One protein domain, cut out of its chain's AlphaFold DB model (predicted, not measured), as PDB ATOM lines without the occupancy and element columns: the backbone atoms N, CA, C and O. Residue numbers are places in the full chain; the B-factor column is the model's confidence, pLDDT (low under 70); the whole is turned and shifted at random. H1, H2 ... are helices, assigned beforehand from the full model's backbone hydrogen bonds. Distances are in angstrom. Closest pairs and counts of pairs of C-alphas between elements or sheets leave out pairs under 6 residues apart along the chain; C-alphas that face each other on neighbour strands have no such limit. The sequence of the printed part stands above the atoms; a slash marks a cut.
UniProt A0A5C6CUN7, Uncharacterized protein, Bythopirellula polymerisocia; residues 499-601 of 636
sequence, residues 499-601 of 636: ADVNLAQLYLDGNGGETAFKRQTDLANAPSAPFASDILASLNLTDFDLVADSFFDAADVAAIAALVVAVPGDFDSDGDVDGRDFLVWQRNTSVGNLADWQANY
ATOM      1  N   ALA A 499     -20.376 -43.490  -1.865       88.75
ATOM      2  CA  ALA A 499     -21.307 -44.422  -1.236       88.75
ATOM      3  C   ALA A 499     -22.532 -44.697  -2.126       88.75
ATOM      4  O   ALA A 499     -22.940 -45.854  -2.239       88.75
ATOM      5  N   ASP A 500     -23.039 -43.687  -2.838       94.06
ATOM      6  CA  ASP A 500     -24.132 -43.825  -3.809       94.06
ATOM      7  C   ASP A 500     -23.753 -44.705  -4.990       94.06
ATOM      8  O   ASP A 500     -24.475 -45.634  -5.353       94.06
ATOM      9  N   VAL A 501     -22.569 -44.468  -5.557       96.25
ATOM     10  CA  VAL A 501     -22.036 -45.284  -6.656       96.25
ATOM     11  C   VAL A 501     -21.857 -46.730  -6.207       96.25
ATOM     12  O   VAL A 501     -22.195 -47.653  -6.945       96.25
ATOM     13  N   ASN A 502     -21.344 -46.942  -4.993       96.06
ATOM     14  CA  ASN A 502     -21.154 -48.278  -4.438       96.06
ATOM     15  C   ASN A 502     -22.495 -48.989  -4.215       96.06
ATOM     16  O   ASN A 502     -22.599 -50.183  -4.494       96.06
ATOM     17  N   LEU A 503     -23.518 -48.272  -3.744       96.94
ATOM     18  CA  LEU A 503     -24.861 -48.811  -3.553       96.94
ATOM     19  C   LEU A 503     -25.537 -49.140  -4.888       96.94
ATOM     20  O   LEU A 503     -26.086 -50.231  -5.047       96.94
ATOM     21  N   ALA A 504     -25.429 -48.249  -5.873       98.25
ATOM     22  CA  ALA A 504     -25.906 -48.495  -7.228       98.25
ATOM     23  C   ALA A 504     -25.210 -49.711  -7.847       98.25
ATOM     24  O   ALA A 504     -25.874 -50.606  -8.361       98.25
ATOM     25  N   GLN A 505     -23.887 -49.818  -7.715       98.50
ATOM     26  CA  GLN A 505     -23.146 -50.984  -8.190       98.50
ATOM     27  C   GLN A 505     -23.579 -52.272  -7.470       98.50
ATOM     28  O   GLN A 505     -23.784 -53.297  -8.118       98.50
ATOM     29  N   LEU A 506     -23.792 -52.222  -6.151       98.31
ATOM     30  CA  LEU A 506     -24.293 -53.358  -5.375       98.31
ATOM     31  C   LEU A 506     -25.657 -53.841  -5.890       98.31
ATOM     32  O   LEU A 506     -25.880 -55.050  -5.992       98.31
ATOM     33  N   TYR A 507     -26.566 -52.921  -6.218       98.38
ATOM     34  CA  TYR A 507     -27.894 -53.256  -6.742       98.38
ATOM     35  C   TYR A 507     -27.809 -53.747  -8.190       98.38
ATOM     36  O   TYR A 507     -28.445 -54.744  -8.534       98.38
ATOM     37  N   LEU A 508     -26.952 -53.141  -9.016       98.50
ATOM     38  CA  LEU A 508     -26.685 -53.595 -10.381       98.50
ATOM     39  C   LEU A 508     -26.224 -55.063 -10.386       98.50
ATOM     40  O   LEU A 508     -26.755 -55.885 -11.142       98.50
ATOM     41  N   ASP A 509     -25.320 -55.404  -9.465       98.19
ATOM     42  CA  ASP A 509     -24.769 -56.749  -9.270       98.19
ATOM     43  C   ASP A 509     -25.744 -57.727  -8.589       98.19
ATOM     44  O   ASP A 509     -25.467 -58.926  -8.516       98.19
ATOM     45  N   GLY A 510     -26.905 -57.254  -8.123       97.06
ATOM     46  CA  GLY A 510     -27.979 -58.092  -7.588       97.06
ATOM     47  C   GLY A 510     -28.040 -58.204  -6.063       97.06
ATOM     48  O   GLY A 510     -28.901 -58.928  -5.558       97.06
ATOM     49  N   ASN A 511     -27.170 -57.500  -5.327       96.19
ATOM     50  CA  ASN A 511     -27.087 -57.513  -3.860       96.19
ATOM     51  C   ASN A 511     -27.010 -58.942  -3.271       96.19
ATOM     52  O   ASN A 511     -27.754 -59.316  -2.368       96.19
ATOM     53  N   GLY A 512     -26.148 -59.782  -3.853       94.25
ATOM     54  CA  GLY A 512     -25.996 -61.191  -3.467       94.25
ATOM     55  C   GLY A 512     -27.034 -62.151  -4.068       94.25
ATOM     56  O   GLY A 512     -26.928 -63.356  -3.839       94.25
ATOM     57  N   GLY A 513     -27.997 -61.644  -4.845       95.06
ATOM     58  CA  GLY A 513     -28.986 -62.423  -5.593       95.06
ATOM     59  C   GLY A 513     -28.882 -62.231  -7.109       95.06
ATOM     60  O   GLY A 513     -27.805 -62.012  -7.658       95.06
ATOM     61  N   GLU A 514     -30.024 -62.321  -7.795       97.38
ATOM     62  CA  GLU A 514     -30.107 -62.087  -9.241       97.38
ATOM     63  C   GLU A 514     -29.850 -60.617  -9.591       97.38
ATOM     64  O   GLU A 514     -30.319 -59.719  -8.883       97.38
ATOM     65  N   THR A 515     -29.150 -60.378 -10.704       98.12
ATOM     66  CA  THR A 515     -28.761 -59.031 -11.159       98.12
ATOM     67  C   THR A 515     -29.969 -58.155 -11.476       98.12
ATOM     68  O   THR A 515     -31.030 -58.658 -11.863       98.12
ATOM     69  N   ALA A 516     -29.798 -56.830 -11.401       98.12
ATOM     70  CA  ALA A 516     -30.854 -55.888 -11.777       98.12
ATOM     71  C   ALA A 516     -31.354 -56.128 -13.212       98.12
ATOM     72  O   ALA A 516     -32.560 -56.125 -13.455       98.12
ATOM     73  N   PHE A 517     -30.445 -56.421 -14.152       97.75
ATOM     74  CA  PHE A 517     -30.796 -56.738 -15.539       97.75
ATOM     75  C   PHE A 517     -31.747 -57.937 -15.636       97.75
ATOM     76  O   PHE A 517     -32.755 -57.883 -16.344       97.75
ATOM     77  N   LYS A 518     -31.443 -59.029 -14.921       97.56
ATOM     78  CA  LYS A 518     -32.262 -60.242 -14.965       97.56
ATOM     79  C   LYS A 518     -33.629 -60.007 -14.328       97.56
ATOM     80  O   LYS A 518     -34.629 -60.367 -14.934       97.56
ATOM     81  N   ARG A 519     -33.685 -59.356 -13.158       97.88
ATOM     82  CA  ARG A 519     -34.955 -59.049 -12.471       97.88
ATOM     83  C   ARG A 519     -35.887 -58.218 -13.354       97.88
ATOM     84  O   ARG A 519     -37.049 -58.579 -13.519       97.88
ATOM     85  N   GLN A 520     -35.361 -57.154 -13.964       97.88
ATOM     86  CA  GLN A 520     -36.122 -56.299 -14.879       97.88
ATOM     87  C   GLN A 520     -36.582 -57.070 -16.124       97.88
ATOM     88  O   GLN A 520     -37.738 -56.966 -16.517       97.88
ATOM     89  N   THR A 521     -35.707 -57.893 -16.713       96.94
ATOM     90  CA  THR A 521     -36.033 -58.700 -17.902       96.94
ATOM     91  C   THR A 521     -37.091 -59.763 -17.610       96.94
ATOM     92  O   THR A 521     -37.986 -59.973 -18.425       96.94
ATOM     93  N   ASP A 522     -37.016 -60.444 -16.466       95.94
ATOM     94  CA  ASP A 522     -37.995 -61.463 -16.084       95.94
ATOM     95  C   ASP A 522     -39.387 -60.843 -15.912       95.94
ATOM     96  O   ASP A 522     -40.364 -61.386 -16.422       95.94
ATOM     97  N   LEU A 523     -39.470 -59.673 -15.266       96.38
ATOM     98  CA  LEU A 523     -40.732 -58.947 -15.091       96.38
ATOM     99  C   LEU A 523     -41.247 -58.345 -16.406       96.38
ATOM    100  O   LEU A 523     -42.446 -58.380 -16.658       96.38
ATOM    101  N   ALA A 524     -40.367 -57.869 -17.290       95.69
ATOM    102  CA  ALA A 524     -40.758 -57.383 -18.616       95.69
ATOM    103  C   ALA A 524     -41.330 -58.494 -19.516       95.69
ATOM    104  O   ALA A 524     -42.101 -58.216 -20.433       95.69
ATOM    105  N   ASN A 525     -40.956 -59.752 -19.259       94.44
ATOM    106  CA  ASN A 525     -41.485 -60.929 -19.947       94.44
ATOM    107  C   ASN A 525     -42.673 -61.574 -19.218       94.44
ATOM    108  O   ASN A 525     -43.151 -62.626 -19.656       94.44
ATOM    109  N   ALA A 526     -43.131 -60.988 -18.111       92.38
ATOM    110  CA  ALA A 526     -44.278 -61.497 -17.387       92.38
ATOM    111  C   ALA A 526     -45.561 -61.361 -18.241       92.38
ATOM    112  O   ALA A 526     -45.646 -60.456 -19.081       92.38
ATOM    113  N   PRO A 527     -46.547 -62.267 -18.095       88.25
ATOM    114  CA  PRO A 527     -47.753 -62.296 -18.923       88.25
ATOM    115  C   PRO A 527     -48.504 -60.969 -19.070       88.25
ATOM    116  O   PRO A 527     -49.035 -60.712 -20.151       88.25
ATOM    117  N   SER A 528     -48.541 -60.126 -18.033       89.94
ATOM    118  CA  SER A 528     -49.223 -58.825 -18.100       89.94
ATOM    119  C   SER A 528     -48.486 -57.776 -18.938       89.94
ATOM    120  O   SER A 528     -49.079 -56.753 -19.278       89.94
ATOM    121  N   ALA A 529     -47.224 -58.037 -19.307       87.81
ATOM    122  CA  ALA A 529     -46.324 -57.103 -19.980       87.81
ATOM    123  C   ALA A 529     -46.313 -55.714 -19.301       87.81
ATOM    124  O   ALA A 529     -46.679 -54.715 -19.932       87.81
ATOM    125  N   PRO A 530     -45.931 -55.646 -18.010       89.50
ATOM    126  CA  PRO A 530     -46.010 -54.422 -17.223       89.50
ATOM    127  C   PRO A 530     -45.130 -53.314 -17.814       89.50
ATOM    128  O   PRO A 530     -44.122 -53.575 -18.480       89.50
ATOM    129  N   PHE A 531     -45.497 -52.054 -17.565       92.62
ATOM    130  CA  PHE A 531     -44.696 -50.926 -18.031       92.62
ATOM    131  C   PHE A 531     -43.334 -50.906 -17.330       92.62
ATOM    132  O   PHE A 531     -43.224 -51.193 -16.139       92.62
ATOM    133  N   ALA A 532     -42.292 -50.499 -18.056       94.25
ATOM    134  CA  ALA A 532     -40.928 -50.450 -17.532       94.25
ATOM    135  C   ALA A 532     -40.799 -49.581 -16.262       94.25
ATOM    136  O   ALA A 532     -40.098 -49.950 -15.323       94.25
ATOM    137  N   SER A 533     -41.560 -48.485 -16.172       93.56
ATOM    138  CA  SER A 533     -41.628 -47.648 -14.968       93.56
ATOM    139  C   SER A 533     -42.211 -48.375 -13.754       93.56
ATOM    140  O   SER A 533     -41.736 -48.176 -12.638       93.56
ATOM    141  N   ASP A 534     -43.214 -49.234 -13.958       95.31
ATOM    142  CA  ASP A 534     -43.827 -50.012 -12.876       95.31
ATOM    143  C   ASP A 534     -42.874 -51.116 -12.406       95.31
ATOM    144  O   ASP A 534     -42.781 -51.391 -11.210       95.31
ATOM    145  N   ILE A 535     -42.097 -51.691 -13.333       97.25
ATOM    146  CA  ILE A 535     -41.018 -52.632 -13.016       97.25
ATOM    147  C   ILE A 535     -39.975 -51.952 -12.122       97.25
ATOM    148  O   ILE A 535     -39.684 -52.476 -11.046       97.25
ATOM    149  N   LEU A 536     -39.455 -50.781 -12.511       97.38
ATOM    150  CA  LEU A 536     -38.482 -50.040 -11.699       97.38
ATOM    151  C   LEU A 536     -39.026 -49.705 -10.310       97.38
ATOM    152  O   LEU A 536     -38.353 -49.964  -9.310       97.38
ATOM    153  N   ALA A 537     -40.259 -49.197 -10.236       96.12
ATOM    154  CA  ALA A 537     -40.907 -48.883  -8.969       96.12
ATOM    155  C   ALA A 537     -41.052 -50.128  -8.085       96.12
ATOM    156  O   ALA A 537     -40.684 -50.094  -6.913       96.12
ATOM    157  N   SER A 538     -41.505 -51.249  -8.652       96.06
ATOM    158  CA  SER A 538     -41.656 -52.507  -7.914       96.06
ATOM    159  C   SER A 538     -40.327 -53.076  -7.412       96.06
ATOM    160  O   SER A 538     -40.291 -53.759  -6.395       96.06
ATOM    161  N   LEU A 539     -39.219 -52.781  -8.094       97.56
ATOM    162  CA  LEU A 539     -37.888 -53.239  -7.707       97.56
ATOM    163  C   LEU A 539     -37.166 -52.288  -6.746       97.56
ATOM    164  O   LEU A 539     -36.055 -52.620  -6.336       97.56
ATOM    165  N   ASN A 540     -37.778 -51.161  -6.360       97.31
ATOM    166  CA  ASN A 540     -37.144 -50.067  -5.611       97.31
ATOM    167  C   ASN A 540     -35.960 -49.424  -6.358       97.31
ATOM    168  O   ASN A 540     -34.955 -49.066  -5.749       97.31
ATOM    169  N   LEU A 541     -36.076 -49.287  -7.683       97.25
ATOM    170  CA  LEU A 541     -35.019 -48.778  -8.564       97.25
ATOM    171  C   LEU A 541     -35.348 -47.442  -9.241       97.25
ATOM    172  O   LEU A 541     -34.539 -46.951 -10.018       97.25
ATOM    173  N   THR A 542     -36.498 -46.825  -8.954       95.56
ATOM    174  CA  THR A 542     -36.896 -45.555  -9.591       95.56
ATOM    175  C   THR A 542     -35.844 -44.455  -9.438       95.56
ATOM    176  O   THR A 542     -35.543 -43.768 -10.405       95.56
ATOM    177  N   ASP A 543     -35.259 -44.313  -8.245       94.75
ATOM    178  CA  ASP A 543     -34.258 -43.272  -7.964       94.75
ATOM    179  C   ASP A 543     -32.884 -43.578  -8.600       94.75
ATOM    180  O   ASP A 543     -32.007 -42.717  -8.617       94.75
ATOM    181  N   PHE A 544     -32.698 -44.795  -9.126       97.19
ATOM    182  CA  PHE A 544     -31.455 -45.248  -9.744       97.19
ATOM    183  C   PHE A 544     -31.420 -45.044 -11.265       97.19
ATOM    184  O   PHE A 544     -30.330 -45.074 -11.817       97.19
ATOM    185  N   ASP A 545     -32.554 -44.827 -11.943       96.75
ATOM    186  CA  ASP A 545     -32.605 -44.546 -13.391       96.75
ATOM    187  C   ASP A 545     -32.343 -43.052 -13.656       96.75
ATOM    188  O   ASP A 545     -33.242 -42.207 -13.593       96.75
ATOM    189  N   LEU A 546     -31.081 -42.708 -13.920       96.19
ATOM    190  CA  LEU A 546     -30.627 -41.337 -14.167       96.19
ATOM    191  C   LEU A 546     -30.543 -41.006 -15.656       96.19
ATOM    192  O   LEU A 546     -30.567 -39.821 -16.015       96.19
ATOM    193  N   VAL A 547     -30.416 -42.009 -16.528       95.88
ATOM    194  CA  VAL A 547     -30.406 -41.788 -17.984       95.88
ATOM    195  C   VAL A 547     -31.814 -41.740 -18.589       95.88
ATOM    196  O   VAL A 547     -31.959 -41.349 -19.752       95.88
ATOM    197  N   ALA A 548     -32.839 -42.012 -17.775       92.00
ATOM    198  CA  ALA A 548     -34.263 -41.900 -18.070       92.00
ATOM    199  C   ALA A 548     -34.711 -42.754 -19.265       92.00
ATOM    200  O   ALA A 548     -35.582 -42.348 -20.045       92.00
ATOM    201  N   ASP A 549     -34.114 -43.934 -19.426       94.25
ATOM    202  CA  ASP A 549     -34.510 -44.920 -20.432       94.25
ATOM    203  C   ASP A 549     -35.441 -46.011 -19.868       94.25
ATOM    204  O   ASP A 549     -35.838 -46.925 -20.597       94.25
ATOM    205  N   SER A 550     -35.901 -45.833 -18.620       94.88
ATOM    206  CA  SER A 550     -36.779 -46.754 -17.889       94.88
ATOM    207  C   SER A 550     -36.132 -48.105 -17.606       94.88
ATOM    208  O   SER A 550     -36.836 -49.115 -17.503       94.88
ATOM    209  N   PHE A 551     -34.807 -48.139 -17.487       96.75
ATOM    210  CA  PHE A 551     -34.070 -49.350 -17.192       96.75
ATOM    211  C   PHE A 551     -32.836 -49.042 -16.346       96.75
ATOM    212  O   PHE A 551     -32.014 -48.233 -16.732       96.75
ATOM    213  N   PHE A 552     -32.670 -49.728 -15.215       98.31
ATOM    214  CA  PHE A 552     -31.480 -49.550 -14.386       98.31
ATOM    215  C   PHE A 552     -30.321 -50.419 -14.891       98.31
ATOM    216  O   PHE A 552     -30.402 -51.657 -14.830       98.31
ATOM    217  N   ASP A 553     -29.239 -49.794 -15.360       97.94
ATOM    218  CA  ASP A 553     -28.039 -50.476 -15.847       97.94
ATOM    219  C   ASP A 553     -26.697 -49.772 -15.518       97.94
ATOM    220  O   ASP A 553     -26.567 -48.956 -14.608       97.94
ATOM    221  N   ALA A 554     -25.626 -50.165 -16.215       98.12
ATOM    222  CA  ALA A 554     -24.289 -49.613 -16.003       98.12
ATOM    223  C   ALA A 554     -24.154 -48.138 -16.432       98.12
ATOM    224  O   ALA A 554     -23.253 -47.448 -15.946       98.12
ATOM    225  N   ALA A 555     -24.996 -47.656 -17.348       98.31
ATOM    226  CA  ALA A 555     -25.035 -46.255 -17.742       98.31
ATOM    227  C   ALA A 555     -25.543 -45.380 -16.592       98.31
ATOM    228  O   ALA A 555     -24.989 -44.301 -16.383       98.31
ATOM    229  N   ASP A 556     -26.492 -45.869 -15.796       98.44
ATOM    230  CA  ASP A 556     -26.955 -45.178 -14.594       98.44
ATOM    231  C   ASP A 556     -25.891 -45.103 -13.514       98.44
ATOM    232  O   ASP A 556     -25.628 -44.031 -12.977       98.44
ATOM    233  N   VAL A 557     -25.201 -46.215 -13.240       98.25
ATOM    234  CA  VAL A 557     -24.080 -46.211 -12.286       98.25
ATOM    235  C   VAL A 557     -23.009 -45.206 -12.728       98.25
ATOM    236  O   VAL A 557     -22.475 -44.460 -11.907       98.25
ATOM    237  N   ALA A 558     -22.722 -45.131 -14.032       97.69
ATOM    238  CA  ALA A 558     -21.806 -44.136 -14.581       97.69
ATOM    239  C   ALA A 558     -22.350 -42.698 -14.479       97.69
ATOM    240  O   ALA A 558     -21.567 -41.771 -14.257       97.69
ATOM    241  N   ALA A 559     -23.663 -42.501 -14.622       97.62
ATOM    242  CA  ALA A 559     -24.314 -41.209 -14.444       97.62
ATOM    243  C   ALA A 559     -24.240 -40.743 -12.982       97.62
ATOM    244  O   ALA A 559     -23.847 -39.603 -12.744       97.62
ATOM    245  N   ILE A 560     -24.502 -41.626 -12.012       96.44
ATOM    246  CA  ILE A 560     -24.328 -41.350 -10.576       96.44
ATOM    247  C   ILE A 560     -22.860 -41.008 -10.292       96.44
ATOM    248  O   ILE A 560     -22.566 -39.977  -9.691       96.44
ATOM    249  N   ALA A 561     -21.915 -41.799 -10.812       95.50
ATOM    250  CA  ALA A 561     -20.483 -41.547 -10.641       95.50
ATOM    251  C   ALA A 561     -20.028 -40.192 -11.207       95.50
ATOM    252  O   ALA A 561     -19.101 -39.581 -10.678       95.50
ATOM    253  N   ALA A 562     -20.677 -39.697 -12.264       94.81
ATOM    254  CA  ALA A 562     -20.399 -38.378 -12.823       94.81
ATOM    255  C   ALA A 562     -20.932 -37.219 -11.959       94.81
ATOM    256  O   ALA A 562     -20.482 -36.084 -12.137       94.81
ATOM    257  N   LEU A 563     -21.875 -37.490 -11.051       93.25
ATOM    258  CA  LEU A 563     -22.440 -36.519 -10.109       93.25
ATOM    259  C   LEU A 563     -21.691 -36.470  -8.774       93.25
ATOM    260  O   LEU A 563     -21.858 -35.497  -8.040       93.25
ATOM    261  N   VAL A 564     -20.845 -37.465  -8.478       88.56
ATOM    262  CA  VAL A 564     -20.053 -37.504  -7.242       88.56
ATOM    263  C   VAL A 564     -19.176 -36.263  -7.131       88.56
ATOM    264  O   VAL A 564     -18.283 -36.014  -7.948       88.56
ATOM    265  N   VAL A 565     -19.408 -35.494  -6.070       72.69
ATOM    266  CA  VAL A 565     -18.579 -34.342  -5.732       72.69
ATOM    267  C   VAL A 565     -17.461 -34.827  -4.822       72.69
ATOM    268  O   VAL A 565     -17.670 -35.069  -3.641       72.69
ATOM    269  N   ALA A 566     -16.253 -34.967  -5.368       73.19
ATOM    270  CA  ALA A 566     -15.089 -35.297  -4.553       73.19
ATOM    271  C   ALA A 566     -14.801 -34.153  -3.567       73.19
ATOM    272  O   ALA A 566     -14.422 -33.054  -3.988       73.19
ATOM    273  N   VAL A 567     -14.954 -34.417  -2.269       78.38
ATOM    274  CA  VAL A 567     -14.520 -33.513  -1.201       78.38
ATOM    275  C   VAL A 567     -13.027 -33.767  -0.958       78.38
ATOM    276  O   VAL A 567     -12.638 -34.866  -0.569       78.38
ATOM    277  N   PRO A 568     -12.122 -32.808  -1.231       84.69
ATOM    278  CA  PRO A 568     -10.698 -33.051  -1.033       84.69
ATOM    279  C   PRO A 568     -10.398 -33.324   0.446       84.69
ATOM    280  O   PRO A 568     -10.648 -32.472   1.289       84.69
ATOM    281  N   GLY A 569      -9.820 -34.485   0.749       85.88
ATOM    282  CA  GLY A 569      -9.524 -34.898   2.124       85.88
ATOM    283  C   GLY A 569     -10.516 -35.895   2.720       85.88
ATOM    284  O   GLY A 569     -10.152 -36.503   3.722       85.88
ATOM    285  N   ASP A 570     -11.674 -36.091   2.085       86.38
ATOM    286  CA  ASP A 570     -12.657 -37.138   2.389       86.38
ATOM    287  C   ASP A 570     -12.167 -38.451   1.761       86.38
ATOM    288  O   ASP A 570     -12.258 -38.688   0.551       86.38
ATOM    289  N   PHE A 571     -11.471 -39.242   2.560       88.00
ATOM    290  CA  PHE A 571     -10.779 -40.447   2.133       88.00
ATOM    291  C   PHE A 571     -11.587 -41.715   2.357       88.00
ATOM    292  O   PHE A 571     -11.249 -42.731   1.741       88.00
ATOM    293  N   ASP A 572     -12.605 -41.687   3.213       84.88
ATOM    294  CA  ASP A 572     -13.553 -42.791   3.348       84.88
ATOM    295  C   ASP A 572     -14.869 -42.579   2.577       84.88
ATOM    296  O   ASP A 572     -15.620 -43.540   2.393       84.88
ATOM    297  N   SER A 573     -15.015 -41.404   1.953       79.94
ATOM    298  CA  SER A 573     -16.111 -41.002   1.067       79.94
ATOM    299  C   SER A 573     -17.463 -40.919   1.766       79.94
ATOM    300  O   SER A 573     -18.484 -41.209   1.134       79.94
ATOM    301  N   ASP A 574     -17.466 -40.557   3.048       71.56
ATOM    302  CA  ASP A 574     -18.680 -40.343   3.835       71.56
ATOM    303  C   ASP A 574     -19.212 -38.898   3.767       71.56
ATOM    304  O   ASP A 574     -20.260 -38.583   4.335       71.56
ATOM    305  N   GLY A 575     -18.556 -38.043   2.974       74.31
ATOM    306  CA  GLY A 575     -19.001 -36.691   2.663       74.31
ATOM    307  C   GLY A 575     -18.499 -35.623   3.634       74.31
ATOM    308  O   GLY A 575     -18.795 -34.438   3.423       74.31
ATOM    309  N   ASP A 576     -17.732 -35.991   4.663       72.75
ATOM    310  CA  ASP A 576     -17.027 -35.051   5.528       72.75
ATOM    311  C   ASP A 576     -15.500 -35.283   5.549       72.75
ATOM    312  O   ASP A 576     -14.949 -35.978   4.704       72.75
ATOM    313  N   VAL A 577     -14.772 -34.493   6.347       83.38
ATOM    314  CA  VAL A 577     -13.307 -34.598   6.455       83.38
ATOM    315  C   VAL A 577     -12.939 -34.588   7.932       83.38
ATOM    316  O   VAL A 577     -12.762 -33.520   8.542       83.38
ATOM    317  N   ASP A 578     -12.816 -35.775   8.515       84.50
ATOM    318  CA  ASP A 578     -12.706 -36.007   9.947       84.50
ATOM    319  C   ASP A 578     -11.559 -36.972  10.340       84.50
ATOM    320  O   ASP A 578     -10.561 -37.168   9.638       84.50
ATOM    321  N   GLY A 579     -11.599 -37.500  11.566       89.69
ATOM    322  CA  GLY A 579     -10.571 -38.415  12.059       89.69
ATOM    323  C   GLY A 579     -10.559 -39.786  11.368       89.69
ATOM    324  O   GLY A 579      -9.507 -40.432  11.345       89.69
ATOM    325  N   ARG A 580     -11.686 -40.251  10.827       88.62
ATOM    326  CA  ARG A 580     -11.822 -41.515  10.092       88.62
ATOM    327  C   ARG A 580     -11.119 -41.441   8.750       88.62
ATOM    328  O   ARG A 580     -10.329 -42.346   8.467       88.62
ATOM    329  N   ASP A 581     -11.230 -40.324   8.041       88.50
ATOM    330  CA  ASP A 581     -10.446 -40.075   6.829       88.50
ATOM    331  C   ASP A 581      -8.958 -40.157   7.102       88.50
ATOM    332  O   ASP A 581      -8.198 -40.837   6.403       88.50
ATOM    333  N   PHE A 582      -8.523 -39.515   8.187       93.50
ATOM    334  CA  PHE A 582      -7.127 -39.565   8.583       93.50
ATOM    335  C   PHE A 582      -6.677 -40.998   8.872       93.50
ATOM    336  O   PHE A 582      -5.571 -41.381   8.487       93.50
ATOM    337  N   LEU A 583      -7.521 -41.816   9.509       95.38
ATOM    338  CA  LEU A 583      -7.232 -43.230   9.747       95.38
ATOM    339  C   LEU A 583      -7.165 -44.033   8.442       95.38
ATOM    340  O   LEU A 583      -6.297 -44.906   8.324       95.38
ATOM    341  N   VAL A 584      -8.033 -43.753   7.468       92.81
ATOM    342  CA  VAL A 584      -7.976 -44.375   6.139       92.81
ATOM    343  C   VAL A 584      -6.677 -43.999   5.430       92.81
ATOM    344  O   VAL A 584      -5.941 -44.891   4.998       92.81
ATOM    345  N   TRP A 585      -6.308 -42.721   5.426       95.62
ATOM    346  CA  TRP A 585      -5.041 -42.253   4.864       95.62
ATOM    347  C   TRP A 585      -3.813 -42.827   5.571       95.62
ATOM    348  O   TRP A 585      -2.852 -43.234   4.921       95.62
ATOM    349  N   GLN A 586      -3.832 -42.932   6.901       96.12
ATOM    350  CA  GLN A 586      -2.735 -43.540   7.658       96.12
ATOM    351  C   GLN A 586      -2.516 -45.008   7.285       96.12
ATOM    352  O   GLN A 586      -1.379 -45.485   7.273       96.12
ATOM    353  N   ARG A 587      -3.600 -45.735   7.001       97.06
ATOM    354  CA  ARG A 587      -3.548 -47.139   6.573       97.06
ATOM    355  C   ARG A 587      -3.180 -47.271   5.101       97.06
ATOM    356  O   ARG A 587      -2.577 -48.274   4.725       97.06
ATOM    357  N   ASN A 588      -3.511 -46.273   4.288       92.12
ATOM    358  CA  ASN A 588      -3.189 -46.234   2.875       92.12
ATOM    359  C   ASN A 588      -2.907 -44.802   2.397       92.12
ATOM    360  O   ASN A 588      -3.807 -44.091   1.965       92.12
ATOM    361  N   THR A 589      -1.638 -44.393   2.368       92.88
ATOM    362  CA  THR A 589      -1.263 -43.026   1.961       92.88
ATOM    363  C   THR A 589      -1.466 -42.750   0.467       92.88
ATOM    364  O   THR A 589      -1.147 -41.655   0.011       92.88
ATOM    365  N   SER A 590      -1.922 -43.732  -0.323       92.62
ATOM    366  CA  SER A 590      -2.231 -43.545  -1.744       92.62
ATOM    367  C   SER A 590      -3.659 -43.061  -2.004       92.62
ATOM    368  O   SER A 590      -3.969 -42.793  -3.160       92.62
ATOM    369  N   VAL A 591      -4.523 -42.982  -0.983       88.31
ATOM    370  CA  VAL A 591      -5.919 -42.514  -1.138       88.31
ATOM    371  C   VAL A 591      -6.013 -41.021  -1.454       88.31
ATOM    372  O   VAL A 591      -6.983 -40.581  -2.053       88.31
ATOM    373  N   GLY A 592      -4.980 -40.244  -1.119       89.06
ATOM    374  CA  GLY A 592      -4.922 -38.820  -1.422       89.06
ATOM    375  C   GLY A 592      -3.787 -38.111  -0.692       89.06
ATOM    376  O   GLY A 592      -2.925 -38.737  -0.065       89.06
ATOM    377  N   ASN A 593      -3.748 -36.784  -0.802       92.12
ATOM    378  CA  ASN A 593      -2.705 -35.985  -0.178       92.12
ATOM    379  C   ASN A 593      -3.117 -35.586   1.241       92.12
ATOM    380  O   ASN A 593      -4.166 -34.982   1.431       92.12
ATOM    381  N   LEU A 594      -2.257 -35.829   2.235       93.31
ATOM    382  CA  LEU A 594      -2.495 -35.372   3.609       93.31
ATOM    383  C   LEU A 594      -2.789 -33.865   3.682       93.31
ATOM    384  O   LEU A 594      -3.523 -33.432   4.560       93.31
ATOM    385  N   ALA A 595      -2.223 -33.071   2.768       93.44
ATOM    386  CA  ALA A 595      -2.495 -31.640   2.691       93.44
ATOM    387  C   ALA A 595      -3.972 -31.325   2.399       93.44
ATOM    388  O   ALA A 595      -4.465 -30.322   2.904       93.44
ATOM    389  N   ASP A 596      -4.670 -32.173   1.639       89.12
ATOM    390  CA  ASP A 596      -6.094 -31.997   1.335       89.12
ATOM    391  C   ASP A 596      -6.926 -32.242   2.594       89.12
ATOM    392  O   ASP A 596      -7.745 -31.402   2.953       89.12
ATOM    393  N   TRP A 597      -6.623 -33.305   3.345       93.38
ATOM    394  CA  TRP A 597      -7.214 -33.524   4.666       93.38
ATOM    395  C   TRP A 597      -6.919 -32.361   5.613       93.38
ATOM    396  O   TRP A 597      -7.825 -31.800   6.201       93.38
ATOM    397  N   GLN A 598      -5.667 -31.905   5.716       91.50
ATOM    398  CA  GLN A 598      -5.306 -30.786   6.600       91.50
ATOM    399  C   GLN A 598      -6.013 -29.478   6.231       91.50
ATOM    400  O   GLN A 598      -6.344 -28.692   7.116       91.50
ATOM    401  N   ALA A 599      -6.188 -29.224   4.933       87.12
ATOM    402  CA  ALA A 599      -6.841 -28.025   4.432       87.12
ATOM    403  C   ALA A 599      -8.360 -28.069   4.611       87.12
ATOM    404  O   ALA A 599      -8.966 -27.003   4.708       87.12
ATOM    405  N   ASN A 600      -8.950 -29.267   4.664       82.31
ATOM    406  CA  ASN A 600     -10.396 -29.454   4.719       82.31
ATOM    407  C   ASN A 600     -10.900 -30.073   6.031       82.31
ATOM    408  O   ASN A 600     -12.109 -30.172   6.208       82.31
ATOM    409  N   TYR A 601     -10.014 -30.412   6.973       82.94
ATOM    410  CA  TYR A 601     -10.373 -30.986   8.270       82.94
ATOM    411  C   TYR A 601     -11.295 -30.039   9.037       82.94
ATOM    412  O   TYR A 601     -10.899 -28.933   9.421       82.94
TER     413      TYR A 601
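AT A GLANCE: This is residues 499 to 601 of the 636 residues of an uncharacterized protein of Bythopirellula polymerisocia (UniProt A0A5C6CUN7). This is a rod-shaped model of two unequal lobes in a row: a larger lobe with H1 to H4, and at the other end a small one in which H5 and H6 fold back on each other as a helical hairpin. In the larger lobe H1 and H4 run side by side in opposite ways, while H2 and H3 pack steeply on each other farther out, where residues 525 to 530 stick out. The lobes are joined along the chain by residues 564 to 578, which hold no named element. The printed part has 103 residues with six named helices, H1 to H6 in order, and no named strand; its class is all helix. It is loose, with a radius of gyration of the C-alphas of 18.1 A and spans of 58 by 25 by 17 A.

HOW THE PARTS SIT: Start at H1, residues 499 to 508, and go on to H2, residues 516 to 524: they touch only at the corner by their short link, and only just, with 3 pairs of C-alphas within 8 A, the closest being Leu 508 and Ala 516 at 5.0 A. Next comes H3, residues 532 to 538, which touches H2. Their closest C-alphas are Gln 520 and Ile 535, 6.4 A apart, and they run opposite ways at a steep tilt of 69 degrees, only just short of about perpendicular. A long link brings you to H4, residues 554 to 563, which touches H1 at a shallow tilt of 6 degrees, opposite ways; the closest C-alphas, Val 501 and Ala 561, are 5.7 A apart. H3 and H4 are apart. Past another long link, H5, residues 579 to 587, and H6, residues 594 to 600, form a helical hairpin. They touch at a shallow tilt of 12 degrees, opposite ways, with the C-alphas of Phe 582 and Trp 597 closest at 7.2 A. H4 is apart from both H5 and H6. In H1, H2, H3, H4, H5 and H6 every O i to N i+4 pair is within hydrogen-bond range.

IN THESE COORDINATES: Find C-alpha 499 at (-21.307, -44.422, -1.236); from there H1 runs 14.0 A to Leu 508. H2 runs 12.1 A from Ala 516 to Ala 524, and H3 goes from Ala 532 to Ser 538. Look for C-alpha 554 at (-24.289, -49.613, -16.003), where H4 begins its 14.5 A to Leu 563. H5 runs 12.5 A from Gly 579 to Arg 587, and H6 goes from Leu 594 to Asn 600, with C-alpha 600 at (-10.396, -29.454, 4.719).

THE WHOLE: The two C-alphas farthest apart, those of Pro 527 and Ala 595, are 58.8 A from each other. The printed part has no cut. The links H3 to H4 and H4 to H5 are long, with 15 residues each. The mean pLDDT of the printed part is 92.6, and no printed residue is under 70.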